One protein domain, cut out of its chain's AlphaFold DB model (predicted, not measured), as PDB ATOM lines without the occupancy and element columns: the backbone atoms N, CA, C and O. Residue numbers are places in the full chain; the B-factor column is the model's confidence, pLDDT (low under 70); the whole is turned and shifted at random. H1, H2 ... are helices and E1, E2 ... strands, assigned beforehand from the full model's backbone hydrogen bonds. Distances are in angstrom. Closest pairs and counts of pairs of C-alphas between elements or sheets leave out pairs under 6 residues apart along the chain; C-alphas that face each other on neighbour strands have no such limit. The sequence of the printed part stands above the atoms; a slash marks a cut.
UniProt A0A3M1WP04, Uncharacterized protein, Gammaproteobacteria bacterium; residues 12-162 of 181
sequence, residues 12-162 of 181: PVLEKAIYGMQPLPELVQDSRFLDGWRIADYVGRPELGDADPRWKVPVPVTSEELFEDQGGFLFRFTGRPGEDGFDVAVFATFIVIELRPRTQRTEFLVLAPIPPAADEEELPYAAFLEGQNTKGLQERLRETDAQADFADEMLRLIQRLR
ATOM      1  N   PRO A  12       7.582  32.224  34.797       75.38
ATOM      2  CA  PRO A  12       8.228  33.425  34.254       75.38
ATOM      3  C   PRO A  12       9.107  34.181  35.263       75.38
ATOM      4  O   PRO A  12      10.075  34.836  34.887       75.38
ATOM      5  N   VAL A  13       8.765  34.118  36.554       78.62
ATOM      6  CA  VAL A  13       9.537  34.769  37.623       78.62
ATOM      7  C   VAL A  13      10.802  33.970  37.914       78.62
ATOM      8  O   VAL A  13      11.876  34.555  38.019       78.62
ATOM      9  N   LEU A  14      10.675  32.641  37.993       82.19
ATOM     10  CA  LEU A  14      11.803  31.724  38.148       82.19
ATOM     11  C   LEU A  14      12.767  31.815  36.969       82.19
ATOM     12  O   LEU A  14      13.956  31.996  37.173       82.19
ATOM     13  N   GLU A  15      12.246  31.754  35.748       79.00
ATOM     14  CA  GLU A  15      13.017  31.834  34.512       79.00
ATOM     15  C   GLU A  15      13.845  33.120  34.460       79.00
ATOM     16  O   GLU A  15      15.050  33.092  34.210       79.00
ATOM     17  N   LYS A  16      13.219  34.256  34.790       81.44
ATOM     18  CA  LYS A  16      13.918  35.537  34.883       81.44
ATOM     19  C   LYS A  16      14.990  35.535  35.977       81.44
ATOM     20  O   LYS A  16      16.067  36.073  35.744       81.44
ATOM     21  N   ALA A  17      14.699  34.979  37.151       84.56
ATOM     22  CA  ALA A  17      15.650  34.943  38.259       84.56
ATOM     23  C   ALA A  17      16.863  34.051  37.946       84.56
ATOM     24  O   ALA A  17      17.995  34.463  38.188       84.56
ATOM     25  N   ILE A  18      16.629  32.873  37.358       85.06
ATOM     26  CA  ILE A  18      17.654  31.891  36.987       85.06
ATOM     27  C   ILE A  18      18.531  32.443  35.858       85.06
ATOM     28  O   ILE A  18      19.737  32.600  36.039       85.06
ATOM     29  N   TYR A  19      17.946  32.811  34.711       82.75
ATOM     30  CA  TYR A  19      18.727  33.287  33.559       82.75
ATOM     31  C   TYR A  19      19.299  34.692  33.751       82.75
ATOM     32  O   TYR A  19      20.310  35.038  33.145       82.75
ATOM     33  N   GLY A  20      18.662  35.509  34.591       82.56
ATOM     34  CA  GLY A  20      19.170  36.820  34.976       82.56
ATOM     35  C   GLY A  20      20.252  36.773  36.052       82.56
ATOM     36  O   GLY A  20      20.735  37.839  36.421       82.56
ATOM     37  N   MET A  21      20.607  35.586  36.572       82.38
ATOM     38  CA  MET A  21      21.545  35.419  37.693       82.38
ATOM     39  C   MET A  21      21.186  36.324  38.879       82.38
ATOM     40  O   MET A  21      22.055  36.901  39.528       82.38
ATOM     41  N   GLN A  22      19.885  36.489  39.125       87.25
ATOM     42  CA  GLN A  22      19.395  37.514  40.030       87.25
ATOM     43  C   GLN A  22      19.804  37.188  41.477       87.25
ATOM     44  O   GLN A  22      19.467  36.101  41.966       87.25
ATOM     45  N   PRO A  23      20.470  38.115  42.190       89.62
ATOM     46  CA  PRO A  23      20.785  37.936  43.600       89.62
ATOM     47  C   PRO A  23      19.517  37.742  44.440       89.62
ATOM     48  O   PRO A  23      18.542  38.489  44.313       89.62
ATOM     49  N   LEU A  24      19.531  36.764  45.346       88.81
ATOM     50  CA  LEU A  24      18.409  36.488  46.248       88.81
ATOM     51  C   LEU A  24      17.994  37.688  47.122       88.81
ATOM     52  O   LEU A  24      16.783  37.853  47.305       88.81
ATOM     53  N   PRO A  25      18.899  38.570  47.603       85.62
ATOM     54  CA  PRO A  25      18.502  39.758  48.365       85.62
ATOM     55  C   PRO A  25      17.631  40.750  47.575       85.62
ATOM     56  O   PRO A  25      16.878  41.524  48.163       85.62
ATOM     57  N   GLU A  26      17.674  40.727  46.239       85.12
ATOM     58  CA  GLU A  26      16.771  41.543  45.416       85.12
ATOM     59  C   GLU A  26      15.351  40.966  45.342       85.12
ATOM     60  O   GLU A  26      14.381  41.685  45.079       85.12
ATOM     61  N   LEU A  27      15.216  39.654  45.556       82.75
ATOM     62  CA  LEU A  27      13.932  38.957  45.601       82.75
ATOM     63  C   LEU A  27      13.323  39.009  47.004       82.75
ATOM     64  O   LEU A  27      12.105  39.161  47.135       82.75
ATOM     65  N   VAL A  28      14.160  38.915  48.036       81.38
ATOM     66  CA  VAL A  28      13.774  38.949  49.449       81.38
ATOM     67  C   VAL A  28      14.499  40.107  50.122       81.38
ATOM     68  O   VAL A  28      15.675  40.000  50.455       81.38
ATOM     69  N   GLN A  29      13.779  41.214  50.322       75.12
ATOM     70  CA  GLN A  29      14.293  42.365  51.067       75.12
ATOM     71  C   GLN A  29      14.752  41.926  52.470       75.12
ATOM     72  O   GLN A  29      14.116  41.071  53.091       75.12
ATOM     73  N   ASP A  30      15.847  42.523  52.948       73.06
ATOM     74  CA  ASP A  30      16.418  42.316  54.289       73.06
ATOM     75  C   ASP A  30      16.868  40.870  54.599       73.06
ATOM     76  O   ASP A  30      16.741  40.383  55.726       73.06
ATOM     77  N   SER A  31      17.416  40.180  53.593       80.56
ATOM     78  CA  SER A  31      18.044  38.863  53.745       80.56
ATOM     79  C   SER A  31      19.251  38.888  54.698       80.56
ATOM     80  O   SER A  31      20.124  39.748  54.581       80.56
ATOM     81  N   ARG A  32      19.335  37.918  55.623       82.44
ATOM     82  CA  ARG A  32      20.485  37.749  56.547       82.44
ATOM     83  C   ARG A  32      21.389  36.564  56.200       82.44
ATOM     84  O   ARG A  32      22.453  36.392  56.812       82.44
ATOM     85  N   PHE A  33      20.930  35.706  55.298       85.44
ATOM     86  CA  PHE A  33      21.588  34.441  54.966       85.44
ATOM     87  C   PHE A  33      21.910  34.304  53.483       85.44
ATOM     88  O   PHE A  33      22.857  33.603  53.146       85.44
ATOM     89  N   LEU A  34      21.140  34.953  52.611       82.44
ATOM     90  CA  LEU A  34      21.194  34.748  51.164       82.44
ATOM     91  C   LEU A  34      21.999  35.825  50.439       82.44
ATOM     92  O   LEU A  34      21.954  35.900  49.210       82.44
ATOM     93  N   ASP A  35      22.739  36.654  51.175       84.81
ATOM     94  CA  ASP A  35      23.695  37.567  50.563       84.81
ATOM     95  C   ASP A  35      24.800  36.775  49.851       84.81
ATOM     96  O   ASP A  35      25.356  35.828  50.407       84.81
ATOM     97  N   GLY A  36      25.062  37.119  48.592       86.06
ATOM     98  CA  GLY A  36      25.953  36.344  47.725       86.06
ATOM     99  C   GLY A  36      25.365  35.037  47.174       86.06
ATOM    100  O   GLY A  36      26.121  34.231  46.640       86.06
ATOM    101  N   TRP A  37      24.049  34.805  47.269       91.31
ATOM    102  CA  TRP A  37      23.376  33.624  46.708       91.31
ATOM    103  C   TRP A  37      22.374  33.986  45.606       91.31
ATOM    104  O   TRP A  37      21.826  35.088  45.564       91.31
ATOM    105  N   ARG A  38      22.099  33.026  44.722       92.62
ATOM    106  CA  ARG A  38      21.134  33.113  43.614       92.62
ATOM    107  C   ARG A  38      20.299  31.841  43.510       92.62
ATOM    108  O   ARG A  38      20.680  30.791  44.031       92.62
ATOM    109  N   ILE A  39      19.196  31.916  42.768       92.25
ATOM    110  CA  ILE A  39      18.507  30.714  42.283       92.25
ATOM    111  C   ILE A  39      19.320  30.168  41.110       92.25
ATOM    112  O   ILE A  39      19.502  30.853  40.104       92.25
ATOM    113  N   ALA A  40      19.841  28.957  41.263       89.38
ATOM    114  CA  ALA A  40      20.666  28.307  40.257       89.38
ATOM    115  C   ALA A  40      19.858  27.441  39.302       89.38
ATOM    116  O   ALA A  40      20.166  27.409  38.114       89.38
ATOM    117  N   ASP A  41      18.835  26.768  39.823       87.81
ATOM    118  CA  ASP A  41      17.987  25.886  39.037       87.81
ATOM    119  C   ASP A  41      16.634  25.676  39.729       87.81
ATOM    120  O   ASP A  41      16.459  25.953  40.922       87.81
ATOM    121  N   TYR A  42      15.671  25.170  38.971       85.31
ATOM    122  CA  TYR A  42      14.386  24.723  39.468       85.31
ATOM    123  C   TYR A  42      13.964  23.437  38.761       85.31
ATOM    124  O   TYR A  42      13.594  23.441  37.587       85.31
ATOM    125  N   VAL A  43      13.947  22.338  39.509       80.62
ATOM    126  CA  VAL A  43      13.552  21.023  39.005       80.62
ATOM    127  C   VAL A  43      12.144  20.710  39.496       80.62
ATOM    128  O   VAL A  43      11.919  20.436  40.673       80.62
ATOM    129  N   GLY A  44      11.171  20.743  38.590       66.19
ATOM    130  CA  GLY A  44       9.771  20.498  38.918       66.19
ATOM    131  C   GLY A  44       9.024  19.846  37.764       66.19
ATOM    132  O   GLY A  44       8.646  20.527  36.824       66.19
ATOM    133  N   ARG A  45       8.774  18.535  37.890       58.38
ATOM    134  CA  ARG A  45       8.043  17.642  36.965       58.38
ATOM    135  C   ARG A  45       8.539  17.573  35.494       58.38
ATOM    136  O   ARG A  45       8.889  18.571  34.882       58.38
ATOM    137  N   PRO A  46       8.472  16.382  34.865       43.31
ATOM    138  CA  PRO A  46       9.030  16.073  33.534       43.31
ATOM    139  C   PRO A  46       8.323  16.721  32.324       43.31
ATOM    140  O   PRO A  46       8.621  16.386  31.180       43.31
ATOM    141  N   GLU A  47       7.387  17.647  32.541       43.66
ATOM    142  CA  GLU A  47       6.687  18.372  31.466       43.66
ATOM    143  C   GLU A  47       7.628  19.349  30.718       43.66
ATOM    144  O   GLU A  47       7.269  19.854  29.657       43.66
ATOM    145  N   LEU A  48       8.841  19.566  31.247       43.91
ATOM    146  CA  LEU A  48       9.890  20.454  30.727       43.91
ATOM    147  C   LEU A  48      10.948  19.771  29.834       43.91
ATOM    148  O   LEU A  48      11.899  20.427  29.424       43.91
ATOM    149  N   GLY A  49      10.749  18.507  29.447       37.56
ATOM    150  CA  GLY A  49      11.596  17.841  28.448       37.56
ATOM    151  C   GLY A  49      12.848  17.178  29.029       37.56
ATOM    152  O   GLY A  49      13.495  17.698  29.928       37.56
ATOM    153  N   ASP A  50      13.129  15.984  28.506       40.47
ATOM    154  CA  ASP A  50      14.270  15.101  28.791       40.47
ATOM    155  C   ASP A  50      14.449  14.679  30.255       40.47
ATOM    156  O   ASP A  50      15.477  14.863  30.902       40.47
ATOM    157  N   ALA A  51      13.413  14.022  30.769       45.78
ATOM    158  CA  ALA A  51      13.422  13.407  32.083       45.78
ATOM    159  C   ALA A  51      14.375  12.195  32.141       45.78
ATOM    160  O   ALA A  51      14.192  11.215  31.408       45.78
ATOM    161  N   ASP A  52      15.338  12.232  33.071       52.28
ATOM    162  CA  ASP A  52      16.058  11.045  33.550       52.28
ATOM    163  C   ASP A  52      15.033   9.904  33.792       52.28
ATOM    164  O   ASP A  52      13.952  10.155  34.341       52.28
ATOM    165  N   PRO A  53      15.302   8.656  33.355       52.25
ATOM    166  CA  PRO A  53      14.407   7.513  33.539       52.25
ATOM    167  C   PRO A  53      13.844   7.351  34.960       52.25
ATOM    168  O   PRO A  53      12.734   6.833  35.099       52.25
ATOM    169  N   ARG A  54      14.558   7.826  35.991       49.59
ATOM    170  CA  ARG A  54      14.113   7.870  37.395       49.59
ATOM    171  C   ARG A  54      12.809   8.654  37.604       49.59
ATOM    172  O   ARG A  54      12.041   8.321  38.496       49.59
ATOM    173  N   TRP A  55      12.492   9.614  36.737       49.25
ATOM    174  CA  TRP A  55      11.262  10.418  36.791       49.25
ATOM    175  C   TRP A  55      10.063   9.801  36.064       49.25
ATOM    176  O   TRP A  55       8.961  10.352  36.109       49.25
ATOM    177  N   LYS A  56      10.242   8.663  35.376       47.28
ATOM    178  CA  LYS A  56       9.146   7.977  34.662       47.28
ATOM    179  C   LYS A  56       8.134   7.335  35.608       47.28
ATOM    180  O   LYS A  56       7.015   7.042  35.191       47.28
ATOM    181  N   VAL A  57       8.510   7.126  36.867       51.75
ATOM    182  CA  VAL A  57       7.613   6.652  37.917       51.75
ATOM    183  C   VAL A  57       7.504   7.770  38.949       51.75
ATOM    184  O   VAL A  57       8.534   8.197  39.462       51.75
ATOM    185  N   PRO A  58       6.297   8.267  39.271       56.62
ATOM    186  CA  PRO A  58       6.120   9.254  40.324       56.62
ATOM    187  C   PRO A  58       6.337   8.569  41.677       56.62
ATOM    188  O   PRO A  58       5.394   8.172  42.361       56.62
ATOM    189  N   VAL A  59       7.594   8.372  42.045       58.75
ATOM    190  CA  VAL A  59       7.999   8.026  43.401       58.75
ATOM    191  C   VAL A  59       8.402   9.313  44.114       58.75
ATOM    192  O   VAL A  59       8.938  10.220  43.473       58.75
ATOM    193  N   PRO A  60       8.116   9.445  45.417       68.75
ATOM    194  CA  PRO A  60       8.769  10.460  46.224       68.75
ATOM    195  C   PRO A  60      10.282  10.286  46.082       68.75
ATOM    196  O   PRO A  60      10.798   9.221  46.403       68.75
ATOM    197  N   VAL A  61      10.957  11.310  45.571       77.50
ATOM    198  CA  VAL A  61      12.418  11.379  45.500       77.50
ATOM    199  C   VAL A  61      12.865  12.508  46.412       77.50
ATOM    200  O   VAL A  61      12.190  13.536  46.512       77.50
ATOM    201  N   THR A  62      13.958  12.299  47.128       85.25
ATOM    202  CA  THR A  62      14.574  13.339  47.950       85.25
ATOM    203  C   THR A  62      15.643  14.080  47.157       85.25
ATOM    204  O   THR A  62      16.161  13.574  46.163       85.25
ATOM    205  N   SER A  63      16.013  15.285  47.594       86.94
ATOM    206  CA  SER A  63      17.114  16.010  46.945       86.94
ATOM    207  C   SER A  63      18.434  15.242  47.039       86.94
ATOM    208  O   SER A  63      19.237  15.302  46.122       86.94
ATOM    209  N   GLU A  64      18.644  14.491  48.119       87.56
ATOM    210  CA  GLU A  64      19.846  13.680  48.332       87.56
ATOM    211  C   GLU A  64      20.012  12.622  47.238       87.56
ATOM    212  O   GLU A  64      21.075  12.534  46.641       87.56
ATOM    213  N   GLU A  65      18.944  11.894  46.908       84.69
ATOM    214  CA  GLU A  65      18.952  10.893  45.829       84.69
ATOM    215  C   GLU A  65      19.032  11.531  44.436       84.69
ATOM    216  O   GLU A  65      19.580  10.947  43.502       84.69
ATOM    217  N   LEU A  66      18.441  12.717  44.267       83.25
ATOM    218  CA  LEU A  66      18.403  13.403  42.979       83.25
ATOM    219  C   LEU A  66      19.737  14.075  42.628       83.25
ATOM    220  O   LEU A  66      20.106  14.125  41.454       83.25
ATOM    221  N   PHE A  67      20.428  14.603  43.637       84.25
ATOM    222  CA  PHE A  67      21.649  15.389  43.492       84.25
ATOM    223  C   PHE A  67      22.911  14.662  44.003       84.25
ATOM    224  O   PHE A  67      23.932  15.307  44.254       84.25
ATOM    225  N   GLU A  68      22.844  13.332  44.160       81.38
ATOM    226  CA  GLU A  68      23.925  12.480  44.690       81.38
ATOM    227  C   GLU A  68      25.251  12.660  43.926       81.38
ATOM    228  O   GLU A  68      26.318  12.735  44.534       81.38
ATOM    229  N   ASP A  69      25.181  12.804  42.599       82.00
ATOM    230  CA  ASP A  69      26.348  12.936  41.718       82.00
ATOM    231  C   ASP A  69      26.860  14.390  41.602       82.00
ATOM    232  O   ASP A  69      27.926  14.641  41.038       82.00
ATOM    233  N   GLN A  70      26.099  15.368  42.104       81.12
ATOM    234  CA  GLN A  70      26.321  16.801  41.888       81.12
ATOM    235  C   GLN A  70      26.984  17.482  43.091       81.12
ATOM    236  O   GLN A  70      27.606  18.535  42.936       81.12
ATOM    237  N   GLY A  71      26.876  16.909  44.291       83.06
ATOM    238  CA  GLY A  71      27.514  17.461  45.482       83.06
ATOM    239  C   GLY A  71      27.422  16.555  46.705       83.06
ATOM    240  O   GLY A  71      26.529  15.727  46.833       83.06
ATOM    241  N   GLY A  72      28.341  16.746  47.654       89.50
ATOM    242  CA  GLY A  72      28.312  16.009  48.918       89.50
ATOM    243  C   GLY A  72      27.175  16.491  49.817       89.50
ATOM    244  O   GLY A  72      27.229  17.618  50.310       89.50
ATOM    245  N   PHE A  73      26.163  15.654  50.046       92.81
ATOM    246  CA  PHE A  73      25.105  15.929  51.019       92.81
ATOM    247  C   PHE A  73      25.687  16.077  52.432       92.81
ATOM    248  O   PHE A  73      26.539  15.291  52.851       92.81
ATOM    249  N   LEU A  74      25.236  17.094  53.173       93.38
ATOM    250  CA  LEU A  74      25.701  17.358  54.535       93.38
ATOM    251  C   LEU A  74      24.620  17.056  55.571       93.38
ATOM    252  O   LEU A  74      24.858  16.285  56.499       93.38
ATOM    253  N   PHE A  75      23.461  17.705  55.455       94.81
ATOM    254  CA  PHE A  75      22.329  17.507  56.360       94.81
ATOM    255  C   PHE A  75      21.031  18.068  55.772       94.81
ATOM    256  O   PHE A  75      21.036  18.851  54.822       94.81
ATOM    257  N   ARG A  76      19.902  17.685  56.377       95.56
ATOM    258  CA  ARG A  76      18.560  18.180  56.055       95.56
ATOM    259  C   ARG A  76      17.849  18.624  57.326       95.56
ATOM    260  O   ARG A  76      18.005  17.990  58.369       95.56
ATOM    261  N   PHE A  77      17.021  19.655  57.219       95.69
ATOM    262  CA  PHE A  77      16.069  20.042  58.257       95.69
ATOM    263  C   PHE A  77      14.720  20.432  57.645       95.69
ATOM    264  O   PHE A  77      14.629  20.783  56.469       95.69
ATOM    265  N   THR A  78      13.655  20.346  58.440       96.12
ATOM    266  CA  THR A  78      12.320  20.767  58.007       96.12
ATOM    267  C   THR A  78      12.170  22.262  58.209       96.12
ATOM    268  O   THR A  78      12.249  22.738  59.338       96.12
ATOM    269  N   GLY A  79      11.928  22.994  57.122       93.50
ATOM    270  CA  GLY A  79      11.664  24.427  57.202       93.50
ATOM    271  C   GLY A  79      10.211  24.708  57.569       93.50
ATOM    272  O   GLY A  79       9.929  25.478  58.482       93.50
ATOM    273  N   ARG A  80       9.264  24.024  56.914       93.62
ATOM    274  CA  ARG A  80       7.846  24.083  57.282       93.62
ATOM    275  C   ARG A  80       7.187  22.715  57.119       93.62
ATOM    276  O   ARG A  80       7.231  22.170  56.019       93.62
ATOM    277  N   PRO A  81       6.524  22.171  58.155       87.81
ATOM    278  CA  PRO A  81       5.816  20.902  58.039       87.81
ATOM    279  C   PRO A  81       4.501  21.048  57.257       87.81
ATOM    280  O   PRO A  81       3.905  22.127  57.209       87.81
ATOM    281  N   GLY A  82       4.010  19.933  56.711       81.31
ATOM    282  CA  GLY A  82       2.700  19.831  56.053       81.31
ATOM    283  C   GLY A  82       2.776  19.576  54.547       81.31
ATOM    284  O   GLY A  82       3.857  19.507  53.970       81.31
ATOM    285  N   GLU A  83       1.609  19.425  53.916       71.06
ATOM    286  CA  GLU A  83       1.486  19.091  52.486       71.06
ATOM    287  C   GLU A  83       2.043  20.194  51.575       71.06
ATOM    288  O   GLU A  83       2.735  19.889  50.610       71.06
ATOM    289  N   ASP A  84       1.844  21.464  51.947       76.94
ATOM    290  CA  ASP A  84       2.439  22.645  51.297       76.94
ATOM    291  C   ASP A  84       3.728  23.125  51.986       76.94
ATOM    292  O   ASP A  84       4.132  24.287  51.860       76.94
ATOM    293  N   GLY A  85       4.331  22.237  52.775       90.94
ATOM    294  CA  GLY A  85       5.568  22.470  53.496       90.94
ATOM    295  C   GLY A  85       6.799  22.470  52.595       90.94
ATOM    296  O   GLY A  85       6.719  22.284  51.376       90.94
ATOM    297  N   PHE A  86       7.955  22.663  53.219       95.31
ATOM    298  CA  PHE A  86       9.239  22.486  52.561       95.31
ATOM    299  C   PHE A  86      10.299  21.970  53.531       95.31
ATOM    300  O   PHE A  86      10.310  22.327  54.714       95.31
ATOM    301  N   ASP A  87      11.203  21.157  52.996       96.19
ATOM    302  CA  ASP A  87      12.444  20.770  53.661       96.19
ATOM    303  C   ASP A  87      13.619  21.517  53.013       96.19
ATOM    304  O   ASP A  87      13.563  21.919  51.851       96.19
ATOM    305  N   VAL A  88      14.687  21.711  53.781       96.50
ATOM    306  CA  VAL A  88      15.940  22.313  53.324       96.50
ATOM    307  C   VAL A  88      17.018  21.248  53.402       96.50
ATOM    308  O   VAL A  88      17.295  20.719  54.479       96.50
ATOM    309  N   ALA A  89      17.631  20.935  52.267       95.88
ATOM    310  CA  ALA A  89      18.781  20.054  52.174       95.88
ATOM    311  C   ALA A  89      20.032  20.867  51.848       95.88
ATOM    312  O   ALA A  89      20.061  21.652  50.901       95.88
ATOM    313  N   VAL A  90      21.068  20.680  52.652       94.88
ATOM    314  CA  VAL A  90      22.326  21.411  52.550       94.88
ATOM    315  C   VAL A  90      23.377  20.482  51.957       94.88
ATOM    316  O   VAL A  90      23.672  19.427  52.523       94.88
ATOM    317  N   PHE A  91      23.949  20.885  50.824       93.56
ATOM    318  CA  PHE A  91      25.051  20.205  50.149       93.56
ATOM    319  C   PHE A  91      26.339  21.007  50.313       93.56
ATOM    320  O   PHE A  91      26.323  22.173  50.709       93.56
ATOM    321  N   ALA A  92      27.466  20.380  49.980       90.00
ATOM    322  CA  ALA A  92      28.797  20.962  50.083       90.00
ATOM    323  C   ALA A  92      28.961  22.274  49.295       90.00
ATOM    324  O   ALA A  92      29.723  23.133  49.733       90.00
ATOM    325  N   THR A  93      28.254  22.431  48.173       88.38
ATOM    326  CA  THR A  93      28.421  23.552  47.228       88.38
ATOM    327  C   THR A  93      27.123  24.308  46.916       88.38
ATOM    328  O   THR A  93      27.164  25.345  46.261       88.38
ATOM    329  N   PHE A  94      25.968  23.820  47.373       92.06
ATOM    330  CA  PHE A  94      24.656  24.420  47.106       92.06
ATOM    331  C   PHE A  94      23.631  24.022  48.177       92.06
ATOM    332  O   PHE A  94      23.885  23.176  49.036       92.06
ATOM    333  N   ILE A  95      22.453  24.639  48.138       94.75
ATOM    334  CA  ILE A  95      21.314  24.324  49.005       94.75
ATOM    335  C   ILE A  95      20.122  23.983  48.120       94.75
ATOM    336  O   ILE A  95      19.888  24.634  47.106       94.75
ATOM    337  N   VAL A  96      19.344  22.979  48.510       95.12
ATOM    338  CA  VAL A  96      18.114  22.592  47.820       95.12
ATOM    339  C   VAL A  96      16.926  22.791  48.748       95.12
ATOM    340  O   VAL A  96      16.916  22.300  49.877       95.12
ATOM    341  N   ILE A  97      15.905  23.488  48.257       95.75
ATOM    342  CA  ILE A  97      14.612  23.616  48.924       95.75
ATOM    343  C   ILE A  97      13.646  22.625  48.279       95.75
ATOM    344  O   ILE A  97      13.269  22.777  47.116       95.75
ATOM    345  N   GLU A  98      13.257  21.607  49.040       93.62
ATOM    346  CA  GLU A  98      12.293  20.590  48.629       93.62
ATOM    347  C   GLU A  98      10.881  21.088  48.936       93.62
ATOM    348  O   GLU A  98      10.429  21.041  50.080       93.62
ATOM    349  N   LEU A  99      10.163  21.573  47.927       91.31
ATOM    350  CA  LEU A  99       8.773  22.001  48.064       91.31
ATOM    351  C   LEU A  99       7.861  20.781  48.037       91.31
ATOM    352  O   LEU A  99       7.994  19.939  47.152       91.31
ATOM    353  N   ARG A 100       6.897  20.707  48.962       89.12
ATOM    354  CA  ARG A 100       6.002  19.543  49.122       89.12
ATOM    355  C   ARG A 100       6.820  18.245  49.242       89.12
ATOM    356  O   ARG A 100       6.665  17.339  48.409       89.12
ATOM    357  N   PRO A 101       7.749  18.176  50.213       88.31
ATOM    358  CA  PRO A 101       8.734  17.105  50.309       88.31
ATOM    359  C   PRO A 101       8.049  15.757  50.547       88.31
ATOM    360  O   PRO A 101       6.992  15.690  51.176       88.31
ATOM    361  N   ARG A 102       8.672  14.669  50.075       82.81
ATOM    362  CA  ARG A 102       8.170  13.285  50.218       82.81
ATOM    363  C   ARG A 102       6.821  13.034  49.527       82.81
ATOM    364  O   ARG A 102       6.087  12.121  49.905       82.81
ATOM    365  N   THR A 103       6.494  13.807  48.492       82.38
ATOM    366  CA  THR A 103       5.281  13.612  47.688       82.38
ATOM    367  C   THR A 103       5.634  13.335  46.230       82.38
ATOM    368  O   THR A 103       6.716  13.646  45.750       82.38
ATOM    369  N   GLN A 104       4.676  12.829  45.455       77.69
ATOM    370  CA  GLN A 104       4.796  12.738  43.989       77.69
ATOM    371  C   GLN A 104       4.759  14.112  43.283       77.69
ATOM    372  O   GLN A 104       4.670  14.208  42.052       77.69
ATOM    373  N   ARG A 105       4.689  15.198  44.056       78.62
ATOM    374  CA  ARG A 105       4.668  16.584  43.584       78.62
ATOM    375  C   ARG A 105       5.874  17.368  44.090       78.62
ATOM    376  O   ARG A 105       5.830  18.592  44.005       78.62
ATOM    377  N   THR A 106       6.891  16.693  44.629       84.00
ATOM    378  CA  THR A 106       8.083  17.375  45.120       84.00
ATOM    379  C   THR A 106       8.752  18.140  43.982       84.00
ATOM    380  O   THR A 106       8.917  17.626  42.875       84.00
ATOM    381  N   GLU A 107       9.074  19.396  44.264       86.88
ATOM    382  CA  GLU A 107       9.829  20.289  43.389       86.88
ATOM    383  C   GLU A 107      11.085  20.729  44.138       86.88
ATOM    384  O   GLU A 107      11.076  20.837  45.365       86.88
ATOM    385  N   PHE A 108      12.154  20.999  43.402       89.12
ATOM    386  CA  PHE A 108      13.462  21.313  43.953       89.12
ATOM    387  C   PHE A 108      13.884  22.688  43.464       89.12
ATOM    388  O   PHE A 108      14.125  22.884  42.276       89.12
ATOM    389  N   LEU A 109      13.968  23.648  44.378       92.81
ATOM    390  CA  LEU A 109      14.574  24.946  44.104       92.81
ATOM    391  C   LEU A 109      16.037  24.886  44.540       92.81
ATOM    392  O   LEU A 109      16.314  24.697  45.724       92.81
ATOM    393  N   VAL A 110      16.962  25.036  43.597       92.81
ATOM    394  CA  VAL A 110      18.401  24.965  43.863       92.81
ATOM    395  C   VAL A 110      18.936  26.375  44.049       92.81
ATOM    396  O   VAL A 110      18.779  27.233  43.179       92.81
ATOM    397  N   LEU A 111      19.578  26.618  45.186       94.19
ATOM    398  CA  LEU A 111      20.266  27.857  45.512       94.19
ATOM    399  C   LEU A 111      21.769  27.603  45.477       94.19
ATOM    400  O   LEU A 111      22.244  26.648  46.089       94.19
ATOM    401  N   ALA A 112      22.516  28.466  44.803       91.88
ATOM    402  CA  ALA A 112      23.974  28.399  44.771       91.88
ATOM    403  C   ALA A 112      24.573  29.788  45.019       91.88
ATOM    404  O   ALA A 112      23.877  30.791  44.815       91.88
ATOM    405  N   PRO A 113      25.850  29.869  45.424       90.00
ATOM    406  CA  PRO A 113      26.570  31.130  45.440       90.00
ATOM    407  C   PRO A 113      26.531  31.825  44.070       90.00
ATOM    408  O   PRO A 113      26.454  31.188  43.010       90.00
ATOM    409  N   ILE A 114      26.563  33.152  44.089       87.31
ATOM    410  CA  ILE A 114      26.808  33.958  42.896       87.31
ATOM    411  C   ILE A 114      28.276  33.734  42.515       87.31
ATOM    412  O   ILE A 114      29.138  33.924  43.377       87.31
ATOM    413  N   PRO A 115      28.568  33.304  41.273       79.31
ATOM    414  CA  PRO A 115      29.947  33.177  40.834       79.31
ATOM    415  C   PRO A 115      30.618  34.557  40.860       79.31
ATOM    416  O   PRO A 115      29.938  35.564  40.624       79.31
ATOM    417  N   PRO A 116      31.926  34.628  41.145       72.25
ATOM    418  CA  PRO A 116      32.669  35.875  41.069       72.25
ATOM    419  C   PRO A 116      32.533  36.479  39.668       72.25
ATOM    420  O   PRO A 116      32.286  35.778  38.684       72.25
ATOM    421  N   ALA A 117      32.648  37.802  39.577       71.00
ATOM    422  CA  ALA A 117      32.578  38.467  38.283       71.00
ATOM    423  C   ALA A 117      33.706  37.950  37.363       71.00
ATOM    424  O   ALA A 117      34.751  37.509  37.835       71.00
ATOM    425  N   ALA A 118      33.505  37.964  36.043       63.47
ATOM    426  CA  ALA A 118      34.460  37.366  35.098       63.47
ATOM    427  C   ALA A 118      35.873  37.995  35.163       63.47
ATOM    428  O   ALA A 118      36.854  37.357  34.797       63.47
ATOM    429  N   ASP A 119      35.991  39.233  35.646       63.44
ATOM    430  CA  ASP A 119      37.258  39.912  35.944       63.44
ATOM    431  C   ASP A 119      37.908  39.450  37.264       63.44
ATOM    432  O   ASP A 119      39.118  39.582  37.446       63.44
ATOM    433  N   GLU A 120      37.127  38.860  38.166       58.88
ATOM    434  CA  GLU A 120      37.576  38.212  39.398       58.88
ATOM    435  C   GLU A 120      37.869  36.710  39.209       58.88
ATOM    436  O   GLU A 120      38.646  36.151  39.982       58.88
ATOM    437  N   GLU A 121      37.326  36.051  38.177       54.75
ATOM    438  CA  GLU A 121      37.656  34.654  37.819       54.75
ATOM    439  C   GLU A 121      39.134  34.474  37.424       54.75
ATOM    440  O   GLU A 121      39.706  33.401  37.626       54.75
ATOM    441  N   GLU A 122      39.786  35.528  36.920       56.88
ATOM    442  CA  GLU A 122      41.232  35.530  36.652       56.88
ATOM    443  C   GLU A 122      42.077  35.566  37.942       56.88
ATOM    444  O   GLU A 122      43.291  35.332  37.906       56.88
ATOM    445  N   LEU A 123      41.462  35.825  39.104       60.41
ATOM    446  CA  LEU A 123      42.151  35.790  40.387       60.41
ATOM    447  C   LEU A 123      42.291  34.333  40.864       60.41
ATOM    448  O   LEU A 123      41.300  33.607  40.952       60.41
ATOM    449  N   PRO A 124      43.486  33.899  41.308       59.62
ATOM    450  CA  PRO A 124      43.751  32.518  41.735       59.62
ATOM    451  C   PRO A 124      42.962  32.045  42.976       59.62
ATOM    452  O   PRO A 124      43.191  30.940  43.466       59.62
ATOM    453  N   TYR A 125      42.038  32.860  43.495       59.97
ATOM    454  CA  TYR A 125      41.267  32.625  44.718       59.97
ATOM    455  C   TYR A 125      39.741  32.619  44.507       59.97
ATOM    456  O   TYR A 125      39.015  32.468  45.486       59.97
ATOM    457  N   ALA A 126      39.235  32.731  43.274       59.69
ATOM    458  CA  ALA A 126      37.797  32.733  42.968       59.69
ATOM    459  C   ALA A 126      37.042  31.533  43.588       59.69
ATOM    460  O   ALA A 126      36.153  31.709  44.421       59.69
ATOM    461  N   ALA A 127      37.495  30.307  43.308       62.03
ATOM    462  CA  ALA A 127      36.921  29.082  43.883       62.03
ATOM    463  C   ALA A 127      37.060  29.002  45.419       62.03
ATOM    464  O   ALA A 127      36.273  28.349  46.105       62.03
ATOM    465  N   PHE A 128      38.070  29.669  45.986       58.94
ATOM    466  CA  PHE A 128      38.259  29.738  47.433       58.94
ATOM    467  C   PHE A 128      37.223  30.660  48.091       58.94
ATOM    468  O   PHE A 128      36.695  30.311  49.145       58.94
ATOM    469  N   LEU A 129      36.883  31.789  47.459       63.03
ATOM    470  CA  LEU A 129      35.842  32.706  47.933       63.03
ATOM    471  C   LEU A 129      34.449  32.054  47.891       63.03
ATOM    472  O   LEU A 129      33.704  32.132  48.869       63.03
ATOM    473  N   GLU A 130      34.127  31.319  46.824       65.31
ATOM    474  CA  GLU A 130      32.883  30.536  46.727       65.31
ATOM    475  C   GLU A 130      32.780  29.471  47.830       65.31
ATOM    476  O   GLU A 130      31.747  29.329  48.497       65.31
ATOM    477  N   GLY A 131      33.881  28.750  48.071       63.34
ATOM    478  CA  GLY A 131      33.974  27.762  49.141       63.34
ATOM    479  C   GLY A 131      33.804  28.372  50.535       63.34
ATOM    480  O   GLY A 131      33.173  27.761  51.398       63.34
ATOM    481  N   GLN A 132      34.306  29.591  50.763       66.00
ATOM    482  CA  GLN A 132      34.135  30.307  52.030       66.00
ATOM    483  C   GLN A 132      32.691  30.752  52.268       66.00
ATOM    484  O   GLN A 132      32.166  30.515  53.359       66.00
ATOM    485  N   ASN A 133      32.035  31.331  51.258       70.31
ATOM    486  CA  ASN A 133      30.631  31.749  51.354       70.31
ATOM    487  C   ASN A 133      29.724  30.560  51.678       70.31
ATOM    488  O   ASN A 133      28.856  30.630  52.553       70.31
ATOM    489  N   THR A 134      29.989  29.433  51.023       80.31
ATOM    490  CA  THR A 134      29.224  28.207  51.223       80.31
ATOM    491  C   THR A 134      29.458  27.612  52.612       80.31
ATOM    492  O   THR A 134      28.500  27.315  53.329       80.31
ATOM    493  N   LYS A 135      30.720  27.512  53.044       83.94
ATOM    494  CA  LYS A 135      31.083  26.978  54.362       83.94
ATOM    495  C   LYS A 135      30.522  27.821  55.511       83.94
ATOM    496  O   LYS A 135      30.006  27.262  56.475       83.94
ATOM    497  N   GLY A 136      30.572  29.149  55.397       84.75
ATOM    498  CA  GLY A 136      30.042  30.054  56.418       84.75
ATOM    499  C   GLY A 136      28.535  29.887  56.629       84.75
ATOM    500  O   GLY A 136      28.074  29.809  57.770       84.75
ATOM    501  N   LEU A 137      27.757  29.767  55.546       87.44
ATOM    502  CA  LEU A 137      26.321  29.503  55.656       87.44
ATOM    503  C   LEU A 137      26.046  28.104  56.229       87.44
ATOM    504  O   LEU A 137      25.214  27.964  57.122       87.44
ATOM    505  N   GLN A 138      26.768  27.078  55.771       88.81
ATOM    506  CA  GLN A 138      26.620  25.708  56.274       88.81
ATOM    507  C   GLN A 138      26.862  25.599  57.779       88.81
ATOM    508  O   GLN A 138      26.110  24.910  58.464       88.81
ATOM    509  N   GLU A 139      27.907  26.250  58.294       89.38
ATOM    510  CA  GLU A 139      28.226  26.248  59.723       89.38
ATOM    511  C   GLU A 139      27.115  26.912  60.537       89.38
ATOM    512  O   GLU A 139      26.649  26.318  61.507       89.38
ATOM    513  N   ARG A 140      26.609  28.071  60.089       90.81
ATOM    514  CA  ARG A 140      25.466  28.748  60.727       90.81
ATOM    515  C   ARG A 140      24.226  27.860  60.748       90.81
ATOM    516  O   ARG A 140      23.578  27.732  61.778       90.81
ATOM    517  N   LEU A 141      23.914  27.199  59.634       92.62
ATOM    518  CA  LEU A 141      22.735  26.335  59.514       92.62
ATOM    519  C   LEU A 141      22.824  25.032  60.331       92.62
ATOM    520  O   LEU A 141      21.859  24.270  60.347       92.62
ATOM    521  N   ARG A 142      23.932  24.753  61.034       90.88
ATOM    522  CA  ARG A 142      23.979  23.666  62.031       90.88
ATOM    523  C   ARG A 142      23.268  24.030  63.335       90.88
ATOM    524  O   ARG A 142      22.923  23.126  64.093       90.88
ATOM    525  N   GLU A 143      23.058  25.316  63.603       91.81
ATOM    526  CA  GLU A 143      22.393  25.810  64.809       91.81
ATOM    527  C   GLU A 143      20.871  25.876  64.604       91.81
ATOM    528  O   GLU A 143      20.393  26.434  63.617       91.81
ATOM    529  N   THR A 144      20.087  25.336  65.544       89.38
ATOM    530  CA  THR A 144      18.617  25.251  65.422       89.38
ATOM    531  C   THR A 144      17.946  26.618  65.261       89.38
ATOM    532  O   THR A 144      17.030  26.758  64.452       89.38
ATOM    533  N   ASP A 145      18.411  27.640  65.984       92.00
ATOM    534  CA  ASP A 145      17.837  28.990  65.899       92.00
ATOM    535  C   ASP A 145      18.080  29.605  64.511       92.00
ATOM    536  O   ASP A 145      17.178  30.182  63.905       92.00
ATOM    537  N   ALA A 146      19.271  29.386  63.944       92.31
ATOM    538  CA  ALA A 146      19.592  29.817  62.588       92.31
ATOM    539  C   ALA A 146      18.784  29.052  61.525       92.31
ATOM    540  O   ALA A 146      18.418  29.639  60.507       92.31
ATOM    541  N   GLN A 147      18.477  27.768  61.749       94.69
ATOM    542  CA  GLN A 147      17.591  26.998  60.865       94.69
ATOM    543  C   GLN A 147      16.175  27.581  60.836       94.69
ATOM    544  O   GLN A 147      15.582  27.663  59.759       94.69
ATOM    545  N   ALA A 148      15.645  28.002  61.987       92.88
ATOM    546  CA  ALA A 148      14.331  28.635  62.071       92.88
ATOM    547  C   ALA A 148      14.307  29.984  61.330       92.88
ATOM    548  O   ALA A 148      13.450  30.193  60.471       92.88
ATOM    549  N   ASP A 149      15.294  30.851  61.578       92.88
ATOM    550  CA  ASP A 149      15.411  32.139  60.882       92.88
ATOM    551  C   ASP A 149      15.566  31.957  59.359       92.88
ATOM    552  O   ASP A 149      14.956  32.679  58.561       92.88
ATOM    553  N   PHE A 150      16.360  30.967  58.937       94.12
ATOM    554  CA  PHE A 150      16.530  30.630  57.526       94.12
ATOM    555  C   PHE A 150      15.232  30.108  56.907       94.12
ATOM    556  O   PHE A 150      14.889  30.485  55.786       94.12
ATOM    557  N   ALA A 151      14.480  29.269  57.622       94.38
ATOM    558  CA  ALA A 151      13.191  28.770  57.160       94.38
ATOM    559  C   ALA A 151      12.180  29.910  56.953       94.38
ATOM    560  O   ALA A 151      11.493  29.942  55.929       94.38
ATOM    561  N   ASP A 152      12.126  30.887  57.857       92.50
ATOM    562  CA  ASP A 152      11.282  32.072  57.686       92.50
ATOM    563  C   ASP A 152      11.675  32.877  56.440       92.50
ATOM    564  O   ASP A 152      10.817  33.355  55.687       92.50
ATOM    565  N   GLU A 153      12.975  32.991  56.168       92.81
ATOM    566  CA  GLU A 153      13.476  33.650  54.967       92.81
ATOM    567  C   GLU A 153      13.133  32.878  53.681       92.81
ATOM    568  O   GLU A 153      12.669  33.473  52.705       92.81
ATOM    569  N   MET A 154      13.257  31.547  53.699       94.06
ATOM    570  CA  MET A 154      12.827  30.668  52.605       94.06
ATOM    571  C   MET A 154      11.331  30.768  52.345       94.06
ATOM    572  O   MET A 154      10.905  30.812  51.192       94.06
ATOM    573  N   LEU A 155      10.514  30.873  53.392       92.25
ATOM    574  CA  LEU A 155       9.080  31.061  53.232       92.25
ATOM    575  C   LEU A 155       8.771  32.373  52.495       92.25
ATOM    576  O   LEU A 155       7.932  32.372  51.590       92.25
ATOM    577  N   ARG A 156       9.464  33.472  52.828       91.00
ATOM    578  CA  ARG A 156       9.331  34.753  52.111       91.00
ATOM    579  C   ARG A 156       9.767  34.633  50.651       91.00
ATOM    580  O   ARG A 156       9.052  35.119  49.773       91.00
ATOM    581  N   LEU A 157      10.880  33.945  50.377       90.94
ATOM    582  CA  LEU A 157      11.340  33.669  49.012       90.94
ATOM    583  C   LEU A 157      10.284  32.897  48.211       90.94
ATOM    584  O   LEU A 157       9.873  33.333  47.138       90.94
ATOM    585  N   ILE A 158       9.789  31.783  48.751       90.69
ATOM    586  CA  ILE A 158       8.774  30.943  48.105       90.69
ATOM    587  C   ILE A 158       7.507  31.758  47.818       90.69
ATOM    588  O   ILE A 158       6.976  31.717  46.709       90.69
ATOM    589  N   GLN A 159       7.029  32.545  48.788       88.06
ATOM    590  CA  GLN A 159       5.865  33.419  48.603       88.06
ATOM    591  C   GLN A 159       6.098  34.466  47.506       88.06
ATOM    592  O   GLN A 159       5.208  34.716  46.684       88.06
ATOM    593  N   ARG A 160       7.303  35.044  47.444       86.81
ATOM    594  CA  ARG A 160       7.680  35.977  46.382       86.81
ATOM    595  C   ARG A 160       7.628  35.310  45.011       86.81
ATOM    596  O   ARG A 160       7.036  35.883  44.099       86.81
ATOM    597  N   LEU A 161       8.185  34.107  44.887       86.50
ATOM    598  CA  LEU A 161       8.237  33.331  43.643       86.50
ATOM    599  C   LEU A 161       6.863  32.797  43.199       86.50
ATOM    600  O   LEU A 161       6.658  32.523  42.018       86.50
ATOM    601  N   ARG A 162       5.892  32.686  44.115       84.88
ATOM    602  CA  ARG A 162       4.481  32.387  43.795       84.88
ATOM    603  C   ARG A 162       3.695  33.604  43.309       84.88
ATOM    604  O   ARG A 162       2.622  33.450  42.729       84.88
TER     605      ARG A 162
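What this domain is: This is residues 12 to 162 of the 181 residues of an uncharacterized protein of Gammaproteobacteria bacterium (UniProt A0A3M1WP04). A strongly twisted wall of five antiparallel strands is crossed on one face by the long helix H6 over E2, E3 and E4, while H1 stands over the E1 edge of that face. H5 lies beside the strands on the same side, the short H4 covers part of the other face over E4, and residues 119 to 124 stick out. The printed part has 151 residues, with the order H1 H2 E1 H3 H4 E2 E3 E4 E5 H5 H6 along the chain; the sheet's order is E1 E5 E4 E3 E2, and the class is mixed, helices and strands. It is compact, with a radius of gyration of the C-alphas of 15.4 A and spans of 45 by 36 by 30 A.

Where its parts are: H1, residues 12 to 19, begins at C-alpha 12 (8.228, 33.425, 34.254) and is 10.5 A long. H2 is residues 24 to 27, 5.2 A, and E1 residues 37 to 43, 17.7 A. H3, residues 53 to 56, is 5.4 A long, and H4, residues 63 to 66, 4.9 A. E2, residues 73 to 80, begins at C-alpha 73 (25.105, 15.929, 51.019) and is 20.1 A long. E3 is residues 86 to 91, 16.2 A; E4 residues 95 to 99, 12.8 A; E5 residues 107 to 113, 20.0 A. H5, residues 126 to 140, is 22.0 A long. H6, residues 144 to 162, is 26.8 A long and ends at C-alpha 162 (4.481, 32.387, 43.795).

How they stand to each other: E2 to E5 form a meander, each strand the antiparallel neighbour of the one before, with hairpins E2 and E3, E3 and E4, E4 and E5. N 88 and O 77 are 2.8 A apart, N 89 and O 96 2.8 A, N 97 and O 109 2.8 A. Edge strand E1 is antiparallel to E5, with N 40 and O 110 at 2.8 A. H6 runs across the strands, at 69 degrees to E2 on the local plane, at a height over the sheet of 8.7 A; the closest C-alphas of H6 and E2 are those of Ala 151 and Gly 79, 4.6 A. H1, on the same face, stands up from the sheet; the C-alphas of Ile 18 and Ile 39 in E1 are its closest, 5.5 A. H5, also on that face, is over none of the strands, but only just, with 2 C-alphas falling on E4 and 2 on E3; its closest to E5 are the C-alphas of Glu 130 and Pro 113, 6.5 A. H4 lies over E4 on the opposite face, at a height of 8.0 A. H2 is only just at the sheet's level, at 3.8 A, and H3 is not on the sheet. In H1, H5 and H6 every O i to N i+4 pair is within hydrogen-bond range; H2, H3 and H4 are too short for one.

The domain as a whole: The C-alphas farthest apart are those of Gly 82 and Glu 122, 45.9 A. The printed part has no cut; the link E5 to H5, 12 residues, is long. The mean pLDDT of the printed part is 80.6, and residues 44 to 60 and 118 to 132 are under 70.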